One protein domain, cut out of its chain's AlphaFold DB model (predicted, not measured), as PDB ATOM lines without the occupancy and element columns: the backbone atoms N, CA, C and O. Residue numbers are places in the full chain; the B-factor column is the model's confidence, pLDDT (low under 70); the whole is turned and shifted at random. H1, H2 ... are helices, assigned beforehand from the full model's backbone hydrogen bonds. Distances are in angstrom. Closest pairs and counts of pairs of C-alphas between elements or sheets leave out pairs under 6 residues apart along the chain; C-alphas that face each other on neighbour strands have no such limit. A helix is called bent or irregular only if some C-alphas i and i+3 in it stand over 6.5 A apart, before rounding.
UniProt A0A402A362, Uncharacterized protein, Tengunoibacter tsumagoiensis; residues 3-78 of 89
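This is residues 3 to 78 of the 89 residues of an uncharacterized protein of Tengunoibacter tsumagoiensis (UniProt A0A402A362). Three helices, none touching another, make a loose, open frame: H1 runs along one side, the chain folds back through residues 42 to 51, H2 runs back in the other direction, and H3 turns off beyond its end. A looped stretch with no named element, residues 3 to 24, comes before H1 and lies near the middle of the whole, while residues 72 to 78, of which 72 to 77 belong to H3, stick out. The printed part has 76 residues, with three named helices in the order H1, H2, H3 and no named strand, and the class is all helix. It is loose, with a radius of gyration of the C-alphas of 15.0 A, and only just elongated, with spans of 47 by 24 by 19 A.

The printed part begins at Glu 3, with its C-alpha at (-20.299, 27.533, -24.586). Residues 3 to 24 hold no named element. H1, residues 25 to 41, begins at C-alpha 25 at (-11.584, 28.274, -22.177) and is 23.4 A from first to last C-alpha. H2, residues 52 to 63, is 15.9 A long by the same measure and begins at C-alpha 52 at (-7.950, 12.101, -29.760). H3, residues 67 to 77, is 15.3 A long and ends at C-alpha 77 at (0.212, 23.065, -0.396).

The C-alphas of residues 3 to 24 lie 2 to 13 A from the mean of all C-alphas. H1 is irregular, with C-alphas 30 and 33 standing 7.8 A apart, and it has a kink of 58 degrees near residue 32. H1 and H2 are apart, and a short link of 10 residues joins them. H1 and H3 are apart too. H2 and H3 are close but not clearly touching, and their closest C-alphas, those of Val 61 and Ala 67, are 6.0 A apart. Their lines stand at a steep tilt of 55 degrees, and they run the same way. A tight link of 3 residues joins them. In H3 every O i to N i+4 pair is within hydrogen-bond range, against 11 of 13 in H1 and 7 of 8 in H2.

The two C-alphas farthest apart, those of Glu 43 and Lys 76, are 48.5 A from each other. The C-alphas of Glu 3 and Gly 78, the first and last printed, are 28.9 A apart. The printed part has no cut, and neither link between the named helices is long. Residues 72 to 78, of which 72 to 77 belong to H3, stand free. The mean pLDDT of the printed part is 91.5, and one residue, Gly 78, is under 70 in this predicted model.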
ATOM      1  N   GLU A   3     -20.514  28.336 -23.386       96.38
ATOM      2  CA  GLU A   3     -20.299  27.533 -24.586       96.38
ATOM      3  C   GLU A   3     -18.844  27.636 -25.066       96.38
ATOM      4  O   GLU A   3     -18.252  28.710 -25.097       96.38
ATOM      5  N   CYS A   4     -18.240  26.502 -25.425       96.19
ATOM      6  CA  CYS A   4     -16.879  26.456 -25.950       96.19
ATOM      7  C   CYS A   4     -16.826  26.940 -27.412       96.19
ATOM      8  O   CYS A   4     -17.393  26.254 -28.268       96.19
ATOM      9  N   PRO A   5     -16.050  27.995 -27.739       95.62
ATOM     10  CA  PRO A   5     -15.963  28.525 -29.105       95.62
ATOM     11  C   PRO A   5     -15.503  27.495 -30.149       95.62
ATOM     12  O   PRO A   5     -15.959  27.505 -31.287       95.62
ATOM     13  N   GLN A   6     -14.638  26.549 -29.758       94.69
ATOM     14  CA  GLN A   6     -14.121  25.538 -30.684       94.69
ATOM     15  C   GLN A   6     -15.111  24.407 -30.985       94.69
ATOM     16  O   GLN A   6     -15.063  23.839 -32.071       94.69
ATOM     17  N   CYS A   7     -15.943  23.986 -30.029       95.25
ATOM     18  CA  CYS A   7     -16.705  22.736 -30.187       95.25
ATOM     19  C   CYS A   7     -18.174  22.795 -29.754       95.25
ATOM     20  O   CYS A   7     -18.827  21.748 -29.733       95.25
ATOM     21  N   GLY A   8     -18.669  23.969 -29.358       95.69
ATOM     22  CA  GLY A   8     -20.066  24.203 -28.975       95.69
ATOM     23  C   GLY A   8     -20.520  23.485 -27.701       95.69
ATOM     24  O   GLY A   8     -21.702  23.408 -27.393       95.69
ATOM     25  N   THR A   9     -19.602  22.871 -26.948       96.44
ATOM     26  CA  THR A   9     -19.971  22.184 -25.700       96.44
ATOM     27  C   THR A   9     -20.190  23.206 -24.596       96.44
ATOM     28  O   THR A   9     -19.306  24.030 -24.369       96.44
ATOM     29  N   ASN A  10     -21.308  23.109 -23.875       97.19
ATOM     30  CA  ASN A  10     -21.570  23.900 -22.671       97.19
ATOM     31  C   ASN A  10     -20.716  23.416 -21.496       97.19
ATOM     32  O   ASN A  10     -20.618  22.216 -21.241       97.19
ATOM     33  N   ASN A  11     -20.102  24.354 -20.781       93.81
ATOM     34  CA  ASN A  11     -19.276  24.086 -19.608       93.81
ATOM     35  C   ASN A  11     -19.745  24.930 -18.418       93.81
ATOM     36  O   ASN A  11     -20.478  25.905 -18.590       93.81
ATOM     37  N   GLU A  12     -19.309  24.567 -17.214       91.19
ATOM     38  CA  GLU A  12     -19.397  25.460 -16.053       91.19
ATOM     39  C   GLU A  12     -18.524  26.706 -16.308       91.19
ATOM     40  O   GLU A  12     -17.557  26.639 -17.071       91.19
ATOM     41  N   ASP A  13     -18.889  27.854 -15.739       83.44
ATOM     42  CA  ASP A  13     -18.330  29.156 -16.148       83.44
ATOM     43  C   ASP A  13     -16.849  29.319 -15.776       83.44
ATOM     44  O   ASP A  13     -16.091  30.028 -16.433       83.44
ATOM     45  N   ASP A  14     -16.420  28.590 -14.758       83.25
ATOM     46  CA  ASP A  14     -15.121  28.677 -14.111       83.25
ATOM     47  C   ASP A  14     -14.205  27.481 -14.445       83.25
ATOM     48  O   ASP A  14     -13.123  27.316 -13.866       83.25
ATOM     49  N   VAL A  15     -14.568  26.666 -15.448       88.12
ATOM     50  CA  VAL A  15     -13.660  25.621 -15.943       88.12
ATOM     51  C   VAL A  15     -12.483  26.225 -16.703       88.12
ATOM     52  O   VAL A  15     -12.621  27.082 -17.574       88.12
ATOM     53  N   LYS A  16     -11.283  25.700 -16.445       89.06
ATOM     54  CA  LYS A  16     -10.080  26.113 -17.186       89.06
ATOM     55  C   LYS A  16     -10.073  25.600 -18.621       89.06
ATOM     56  O   LYS A  16      -9.617  26.302 -19.517       89.06
ATOM     57  N   ASN A  17     -10.551  24.376 -18.833       91.88
ATOM     58  CA  ASN A  17     -10.539  23.702 -20.126       91.88
ATOM     59  C   ASN A  17     -11.939  23.187 -20.459       91.88
ATOM     60  O   ASN A  17     -12.646  22.714 -19.569       91.88
ATOM     61  N   CYS A  18     -12.312  23.204 -21.738       93.88
ATOM     62  CA  CYS A  18     -13.567  22.621 -22.194       93.88
ATOM     63  C   CYS A  18     -13.626  21.128 -21.841       93.88
ATOM     64  O   CYS A  18     -12.692  20.380 -22.125       93.88
ATOM     65  N   SER A  19     -14.744  20.667 -21.286       92.06
ATOM     66  CA  SER A  19     -14.970  19.274 -20.881       92.06
ATOM     67  C   SER A  19     -14.845  18.262 -22.031       92.06
ATOM     68  O   SER A  19     -14.441  17.121 -21.795       92.06
ATOM     69  N   LYS A  20     -15.130  18.684 -23.274       93.31
ATOM     70  CA  LYS A  20     -15.079  17.843 -24.480       93.31
ATOM     71  C   LYS A  20     -13.764  17.977 -25.246       93.31
ATOM     72  O   LYS A  20     -12.999  17.020 -25.308       93.31
ATOM     73  N   CYS A  21     -13.490  19.141 -25.840       94.50
ATOM     74  CA  CYS A  21     -12.329  19.315 -26.725       94.50
ATOM     75  C   CYS A  21     -11.033  19.707 -25.998       94.50
ATOM     76  O   CYS A  21      -9.982  19.766 -26.637       94.50
ATOM     77  N   ARG A  22     -11.103  19.961 -24.681       93.94
ATOM     78  CA  ARG A  22      -9.972  20.275 -23.792       93.94
ATOM     79  C   ARG A  22      -9.186  21.545 -24.133       93.94
ATOM     80  O   ARG A  22      -8.173  21.795 -23.486       93.94
ATOM     81  N   ILE A  23      -9.661  22.371 -25.073       93.44
ATOM     82  CA  ILE A  23      -9.113  23.717 -25.282       93.44
ATOM     83  C   ILE A  23      -9.231  24.528 -23.991       93.44
ATOM     84  O   ILE A  23     -10.214  24.393 -23.257       93.44
ATOM     85  N   ASN A  24      -8.236  25.368 -23.721       93.69
ATOM     86  CA  ASN A  24      -8.299  26.317 -22.623       93.69
ATOM     87  C   ASN A  24      -9.409  27.349 -22.889       93.69
ATOM     88  O   ASN A  24      -9.367  28.048 -23.899       93.69
ATOM     89  N   MET A  25     -10.397  27.431 -21.996       94.44
ATOM     90  CA  MET A  25     -11.584  28.274 -22.177       94.44
ATOM     91  C   MET A  25     -11.229  29.760 -22.126       94.44
ATOM     92  O   MET A  25     -11.678  30.514 -22.980       94.44
ATOM     93  N   TYR A  26     -10.363  30.167 -21.193       93.69
ATOM     94  CA  TYR A  26      -9.899  31.554 -21.087       93.69
ATOM     95  C   TYR A  26      -9.245  32.036 -22.389       93.69
ATOM     96  O   TYR A  26      -9.623  33.071 -22.930       93.69
ATOM     97  N   TRP A  27      -8.314  31.248 -22.932       95.38
ATOM     98  CA  TRP A  27      -7.672  31.547 -24.209       95.38
ATOM     99  C   TRP A  27      -8.679  31.548 -25.364       95.38
ATOM    100  O   TRP A  27      -8.665  32.458 -26.189       95.38
ATOM    101  N   ALA A  28      -9.579  30.558 -25.414       95.38
ATOM    102  CA  ALA A  28     -10.560  30.442 -26.488       95.38
ATOM    103  C   ALA A  28     -11.482  31.667 -26.557       95.38
ATOM    104  O   ALA A  28     -11.722  32.173 -27.647       95.38
ATOM    105  N   PHE A  29     -11.943  32.201 -25.424       94.12
ATOM    106  CA  PHE A  29     -12.785  33.404 -25.434       94.12
ATOM    107  C   PHE A  29     -12.071  34.661 -25.918       94.12
ATOM    108  O   PHE A  29     -12.724  35.554 -26.445       94.12
ATOM    109  N   GLN A  30     -10.753  34.748 -25.744       95.94
ATOM    110  CA  GLN A  30      -9.993  35.931 -26.147       95.94
ATOM    111  C   GLN A  30      -9.491  35.853 -27.587       95.94
ATOM    112  O   GLN A  30      -9.349  36.885 -28.236       95.94
ATOM    113  N   HIS A  31      -9.209  34.647 -28.084       97.25
ATOM    114  CA  HIS A  31      -8.395  34.476 -29.289       97.25
ATOM    115  C   HIS A  31      -8.991  33.531 -30.335       97.25
ATOM    116  O   HIS A  31      -8.427  33.395 -31.423       97.25
ATOM    117  N   PHE A  32     -10.112  32.855 -30.055       96.75
ATOM    118  CA  PHE A  32     -10.650  31.880 -31.006       96.75
ATOM    119  C   PHE A  32     -11.131  32.526 -32.308       96.75
ATOM    120  O   PHE A  32     -10.850  31.982 -33.371       96.75
ATOM    121  N   ASP A  33     -11.789  33.684 -32.251       97.31
ATOM    122  CA  ASP A  33     -12.285  34.365 -33.455       97.31
ATOM    123  C   ASP A  33     -11.141  34.814 -34.375       97.31
ATOM    124  O   ASP A  33     -11.231  34.690 -35.600       97.31
ATOM    125  N   GLU A  34     -10.023  35.257 -33.795       98.06
ATOM    126  CA  GLU A  34      -8.804  35.583 -34.539       98.06
ATOM    127  C   GLU A  34      -8.228  34.332 -35.217       98.06
ATOM    128  O   GLU A  34      -7.981  34.328 -36.428       98.06
ATOM    129  N   LEU A  35      -8.087  33.230 -34.471       96.69
ATOM    130  CA  LEU A  35      -7.643  31.954 -35.032       96.69
ATOM    131  C   LEU A  35      -8.587  31.473 -36.145       96.69
ATOM    132  O   LEU A  35      -8.127  31.005 -37.189       96.69
ATOM    133  N   ALA A  36      -9.898  31.588 -35.947       97.31
ATOM    134  CA  ALA A  36     -10.921  31.215 -36.913       97.31
ATOM    135  C   ALA A  36     -10.784  32.012 -38.215       97.31
ATOM    136  O   ALA A  36     -10.814  31.424 -39.301       97.31
ATOM    137  N   ALA A  37     -10.576  33.327 -38.116       98.06
ATOM    138  CA  ALA A  37     -10.350  34.201 -39.261       98.06
ATOM    139  C   ALA A  37      -9.068  33.826 -40.021       98.06
ATOM    140  O   ALA A  37      -9.115  33.670 -41.243       98.06
ATOM    141  N   ILE A  38      -7.955  33.596 -39.315       98.25
ATOM    142  CA  ILE A  38      -6.682  33.161 -39.917       98.25
ATOM    143  C   ILE A  38      -6.864  31.830 -40.650       98.25
ATOM    144  O   ILE A  38      -6.448  31.689 -41.799       98.25
ATOM    145  N   ARG A  39      -7.512  30.846 -40.023       97.81
ATOM    146  CA  ARG A  39      -7.747  29.529 -40.635       97.81
ATOM    147  C   ARG A  39      -8.609  29.640 -41.884       97.81
ATOM    148  O   ARG A  39      -8.238  29.082 -42.912       97.81
ATOM    149  N   LYS A  40      -9.694  30.414 -41.821       98.06
ATOM    150  CA  LYS A  40     -10.559  30.682 -42.975       98.06
ATOM    151  C   LYS A  40      -9.790  31.344 -44.122       98.06
ATOM    152  O   LYS A  40      -9.964  30.937 -45.264       98.06
ATOM    153  N   ALA A  41      -8.929  32.318 -43.824       98.44
ATOM    154  CA  ALA A  41      -8.099  32.999 -44.822       98.44
ATOM    155  C   ALA A  41      -7.078  32.070 -45.502       98.44
ATOM    156  O   ALA A  41      -6.640  32.354 -46.609       98.44
ATOM    157  N   ASN A  42      -6.728  30.957 -44.855       98.25
ATOM    158  CA  ASN A  42      -5.830  29.930 -45.382       98.25
ATOM    159  C   ASN A  42      -6.585  28.695 -45.911       98.25
ATOM    160  O   ASN A  42      -5.983  27.633 -46.044       98.25
ATOM    161  N   GLU A  43      -7.896  28.800 -46.158       98.06
ATOM    162  CA  GLU A  43      -8.734  27.696 -46.660       98.06
ATOM    163  C   GLU A  43      -8.728  26.449 -45.750       98.06
ATOM    164  O   GLU A  43      -8.972  25.321 -46.179       98.06
ATOM    165  N   LEU A  44      -8.478  26.644 -44.452       97.44
ATOM    166  CA  LEU A  44      -8.492  25.590 -43.442       97.44
ATOM    167  C   LEU A  44      -9.840  25.543 -42.718       97.44
ATOM    168  O   LEU A  44     -10.485  26.564 -42.475       97.44
ATOM    169  N   THR A  45     -10.229  24.351 -42.257       96.25
ATOM    170  CA  THR A  45     -11.397  24.168 -41.382       96.25
ATOM    171  C   THR A  45     -11.289  25.061 -40.151       96.25
ATOM    172  O   THR A  45     -10.343  24.900 -39.385       96.25
ATOM    173  N   ILE A  46     -12.257  25.949 -39.919       96.06
ATOM    174  CA  ILE A  46     -12.245  26.930 -38.817       96.06
ATOM    175  C   ILE A  46     -12.066  26.260 -37.448       96.06
ATOM    176  O   ILE A  46     -11.177  26.630 -36.686       96.06
ATOM    177  N   ALA A  47     -12.857  25.223 -37.177       94.56
ATOM    178  CA  ALA A  47     -12.871  24.498 -35.913       94.56
ATOM    179  C   ALA A  47     -12.476  23.026 -36.134       94.56
ATOM    180  O   ALA A  47     -13.347  22.161 -36.245       94.56
ATOM    181  N   PRO A  48     -11.174  22.707 -36.271       93.62
ATOM    182  CA  PRO A  48     -10.749  21.323 -36.405       93.62
ATOM    183  C   PRO A  48     -11.032  20.561 -35.106       93.62
ATOM    184  O   PRO A  48     -10.945  21.111 -34.000       93.62
ATOM    185  N   ALA A  49     -11.332  19.269 -35.236       91.88
ATOM    186  CA  ALA A  49     -11.440  18.396 -34.079       91.88
ATOM    187  C   ALA A  49     -10.091  18.319 -33.348       91.88
ATOM    188  O   ALA A  49      -9.043  18.160 -33.977       91.88
ATOM    189  N   SER A  50     -10.122  18.404 -32.015       91.50
ATOM    190  CA  SER A  50      -8.937  18.128 -31.205       91.50
ATOM    191  C   SER A  50      -8.479  16.683 -31.446       91.50
ATOM    192  O   SER A  50      -9.313  15.775 -31.364       91.50
ATOM    193  N   PRO A  51      -7.182  16.439 -31.705       92.19
ATOM    194  CA  PRO A  51      -6.647  15.087 -31.812       92.19
ATOM    195  C   PRO A  51      -7.000  14.236 -30.587       92.19
ATOM    196  O   PRO A  51      -6.838  14.678 -29.446       92.19
ATOM    197  N   THR A  52      -7.454  13.001 -30.817       93.06
ATOM    198  CA  THR A  52      -7.950  12.101 -29.760       93.06
ATOM    199  C   THR A  52      -6.913  11.861 -28.667       93.06
ATOM    200  O   THR A  52      -7.238  11.980 -27.489       93.06
ATOM    201  N   PHE A  53      -5.645  11.651 -29.033       91.31
ATOM    202  CA  PHE A  53      -4.576  11.424 -28.059       91.31
ATOM    203  C   PHE A  53      -4.377  12.605 -27.088       91.31
ATOM    204  O   PHE A  53      -4.042  12.384 -25.924       91.31
ATOM    205  N   LEU A  54      -4.601  13.855 -27.525       88.88
ATOM    206  CA  LEU A  54      -4.511  15.036 -26.654       88.88
ATOM    207  C   LEU A  54      -5.687  15.092 -25.682       88.88
ATOM    208  O   LEU A  54      -5.495  15.379 -24.499       88.88
ATOM    209  N   VAL A  55      -6.890  14.780 -26.171       91.88
ATOM    210  CA  VAL A  55      -8.092  14.695 -25.336       91.88
ATOM    211  C   VAL A  55      -7.899  13.628 -24.259       91.88
ATOM    212  O   VAL A  55      -8.042  13.920 -23.073       91.88
ATOM    213  N   GLU A  56      -7.490  12.424 -24.653       90.81
ATOM    214  CA  GLU A  56      -7.251  11.297 -23.749       90.81
ATOM    215  C   GLU A  56      -6.140  11.587 -22.735       90.81
ATOM    216  O   GLU A  56      -6.303  11.333 -21.541       90.81
ATOM    217  N   THR A  57      -5.014  12.145 -23.183       88.88
ATOM    218  CA  THR A  57      -3.890  12.485 -22.298       88.88
ATOM    219  C   THR A  57      -4.304  13.533 -21.269       88.88
ATOM    220  O   THR A  57      -4.021  13.372 -20.083       88.88
ATOM    221  N   SER A  58      -5.041  14.567 -21.686       86.06
ATOM    222  CA  SER A  58      -5.563  15.585 -20.770       86.06
ATOM    223  C   SER A  58      -6.556  14.992 -19.765       86.06
ATOM    224  O   SER A  58      -6.490  15.295 -18.576       86.06
ATOM    225  N   GLN A  59      -7.442  14.098 -20.205       86.12
ATOM    226  CA  GLN A  59      -8.409  13.436 -19.323       86.12
ATOM    227  C   GLN A  59      -7.747  12.508 -18.300       86.12
ATOM    228  O   GLN A  59      -8.239  12.398 -17.178       86.12
ATOM    229  N   LYS A  60      -6.626  11.862 -18.645       87.00
ATOM    230  CA  LYS A  60      -5.851  11.047 -17.695       87.00
ATOM    231  C   LYS A  60      -5.284  11.876 -16.545       87.00
ATOM    232  O   LYS A  60      -5.147  11.342 -15.452       87.00
ATOM    233  N   VAL A  61      -4.986  13.159 -16.745       82.06
ATOM    234  CA  VAL A  61      -4.562  14.042 -15.644       82.06
ATOM    235  C   VAL A  61      -5.718  14.288 -14.668       82.06
ATOM    236  O   VAL A  61      -5.515  14.238 -13.457       82.06
ATOM    237  N   ASP A  62      -6.933  14.477 -15.185       81.19
ATOM    238  CA  ASP A  62      -8.122  14.760 -14.368       81.19
ATOM    239  C   ASP A  62      -8.701  13.515 -13.679       81.19
ATOM    240  O   ASP A  62      -9.291  13.619 -12.606       81.19
ATOM    241  N   LYS A  63      -8.594  12.344 -14.316       85.44
ATOM    242  CA  LYS A  63      -9.300  11.110 -13.913       85.44
ATOM    243  C   LYS A  63      -8.380   9.924 -13.632       85.44
ATOM    244  O   LYS A  63      -8.855   8.852 -13.269       85.44
ATOM    245  N   GLY A  64      -7.081  10.075 -13.861       86.75
ATOM    246  CA  GLY A  64      -6.110   8.998 -13.707       86.75
ATOM    247  C   GLY A  64      -5.828   8.643 -12.247       86.75
ATOM    248  O   GLY A  64      -6.276   9.332 -11.327       86.75
ATOM    249  N   PRO A  65      -5.023   7.594 -12.012       89.62
ATOM    250  CA  PRO A  65      -4.733   7.089 -10.668       89.62
ATOM    251  C   PRO A  65      -4.068   8.133  -9.757       89.62
ATOM    252  O   PRO A  65      -4.168   8.054  -8.536       89.62
ATOM    253  N   THR A  66      -3.412   9.138 -10.339       86.44
ATOM    254  CA  THR A  66      -2.750  10.226  -9.613       86.44
ATOM    255  C   THR A  66      -3.639  11.451  -9.392       86.44
ATOM    256  O   THR A  66      -3.237  12.337  -8.640       86.44
ATOM    257  N   ALA A  67      -4.840  11.521  -9.978       87.00
ATOM    258  CA  ALA A  67      -5.703  12.704  -9.907       87.00
ATOM    259  C   ALA A  67      -6.076  13.067  -8.462       87.00
ATOM    260  O   ALA A  67      -5.973  14.226  -8.060       87.00
ATOM    261  N   GLY A  68      -6.419  12.065  -7.644       87.31
ATOM    262  CA  GLY A  68      -6.710  12.268  -6.223       87.31
ATOM    263  C   GLY A  68      -5.494  12.780  -5.444       87.31
ATOM    264  O   GLY A  68      -5.611  13.715  -4.652       87.31
ATOM    265  N   TRP A  69      -4.308  12.221  -5.708       89.00
ATOM    266  CA  TRP A  69      -3.060  12.702  -5.111       89.00
ATOM    267  C   TRP A  69      -2.756  14.147  -5.526       89.00
ATOM    268  O   TRP A  69      -2.432  14.967  -4.665       89.00
ATOM    269  N   LEU A  70      -2.914  14.489  -6.807       83.88
ATOM    270  CA  LEU A  70      -2.693  15.836  -7.331       83.88
ATOM    271  C   LEU A  70      -3.664  16.845  -6.706       83.88
ATOM    272  O   LEU A  70      -3.227  17.880  -6.207       83.88
ATOM    273  N   HIS A  71      -4.961  16.527  -6.664       83.38
ATOM    274  CA  HIS A  71      -5.982  17.378  -6.052       83.38
ATOM    275  C   HIS A  71      -5.686  17.637  -4.568       83.38
ATOM    276  O   HIS A  71      -5.672  18.785  -4.120       83.38
ATOM    277  N   ASN A  72      -5.364  16.584  -3.813       88.56
ATOM    278  CA  ASN A  72      -5.003  16.697  -2.399       88.56
ATOM    279  C   ASN A  72      -3.708  17.490  -2.192       88.56
ATOM    280  O   ASN A  72      -3.610  18.270  -1.245       88.56
ATOM    281  N   THR A  73      -2.729  17.329  -3.082       85.88
ATOM    282  CA  THR A  73      -1.459  18.065  -3.046       85.88
ATOM    283  C   THR A  73      -1.691  19.555  -3.290       85.88
ATOM    284  O   THR A  73      -1.241  20.371  -2.487       85.88
ATOM    285  N   ILE A  74      -2.460  19.920  -4.321       83.25
ATOM    286  CA  ILE A  74      -2.839  21.315  -4.604       83.25
ATOM    287  C   ILE A  74      -3.619  21.909  -3.427       83.25
ATOM    288  O   ILE A  74      -3.325  23.020  -3.003       83.25
ATOM    289  N   LYS A  75      -4.571  21.170  -2.846       82.94
ATOM    290  CA  LYS A  75      -5.345  21.637  -1.685       82.94
ATOM    291  C   LYS A  75      -4.470  21.854  -0.446       82.94
ATOM    292  O   LYS A  75      -4.663  22.826   0.274       82.94
ATOM    293  N   LYS A  76      -3.517  20.951  -0.190       84.69
ATOM    294  CA  LYS A  76      -2.656  20.977   1.003       84.69
ATOM    295  C   LYS A  76      -1.565  22.038   0.923       84.69
ATOM    296  O   LYS A  76      -1.252  22.666   1.929       84.69
ATOM    297  N   PHE A  77      -0.947  22.192  -0.240       82.44
ATOM    298  CA  PHE A  77       0.212  23.065  -0.396       82.44
ATOM    299  C   PHE A  77      -0.121  24.381  -1.097       82.44
ATOM    300  O   PHE A  77       0.717  25.280  -1.100       82.44
ATOM    301  N   GLY A  78      -1.323  24.507  -1.667       67.19
ATOM    302  CA  GLY A  78      -1.602  25.503  -2.690       67.19
ATOM    303  C   GLY A  78      -0.738  25.257  -3.927       67.19
ATOM    304  O   GLY A  78       0.212  24.468  -3.920       67.19
TER     305      GLY A  78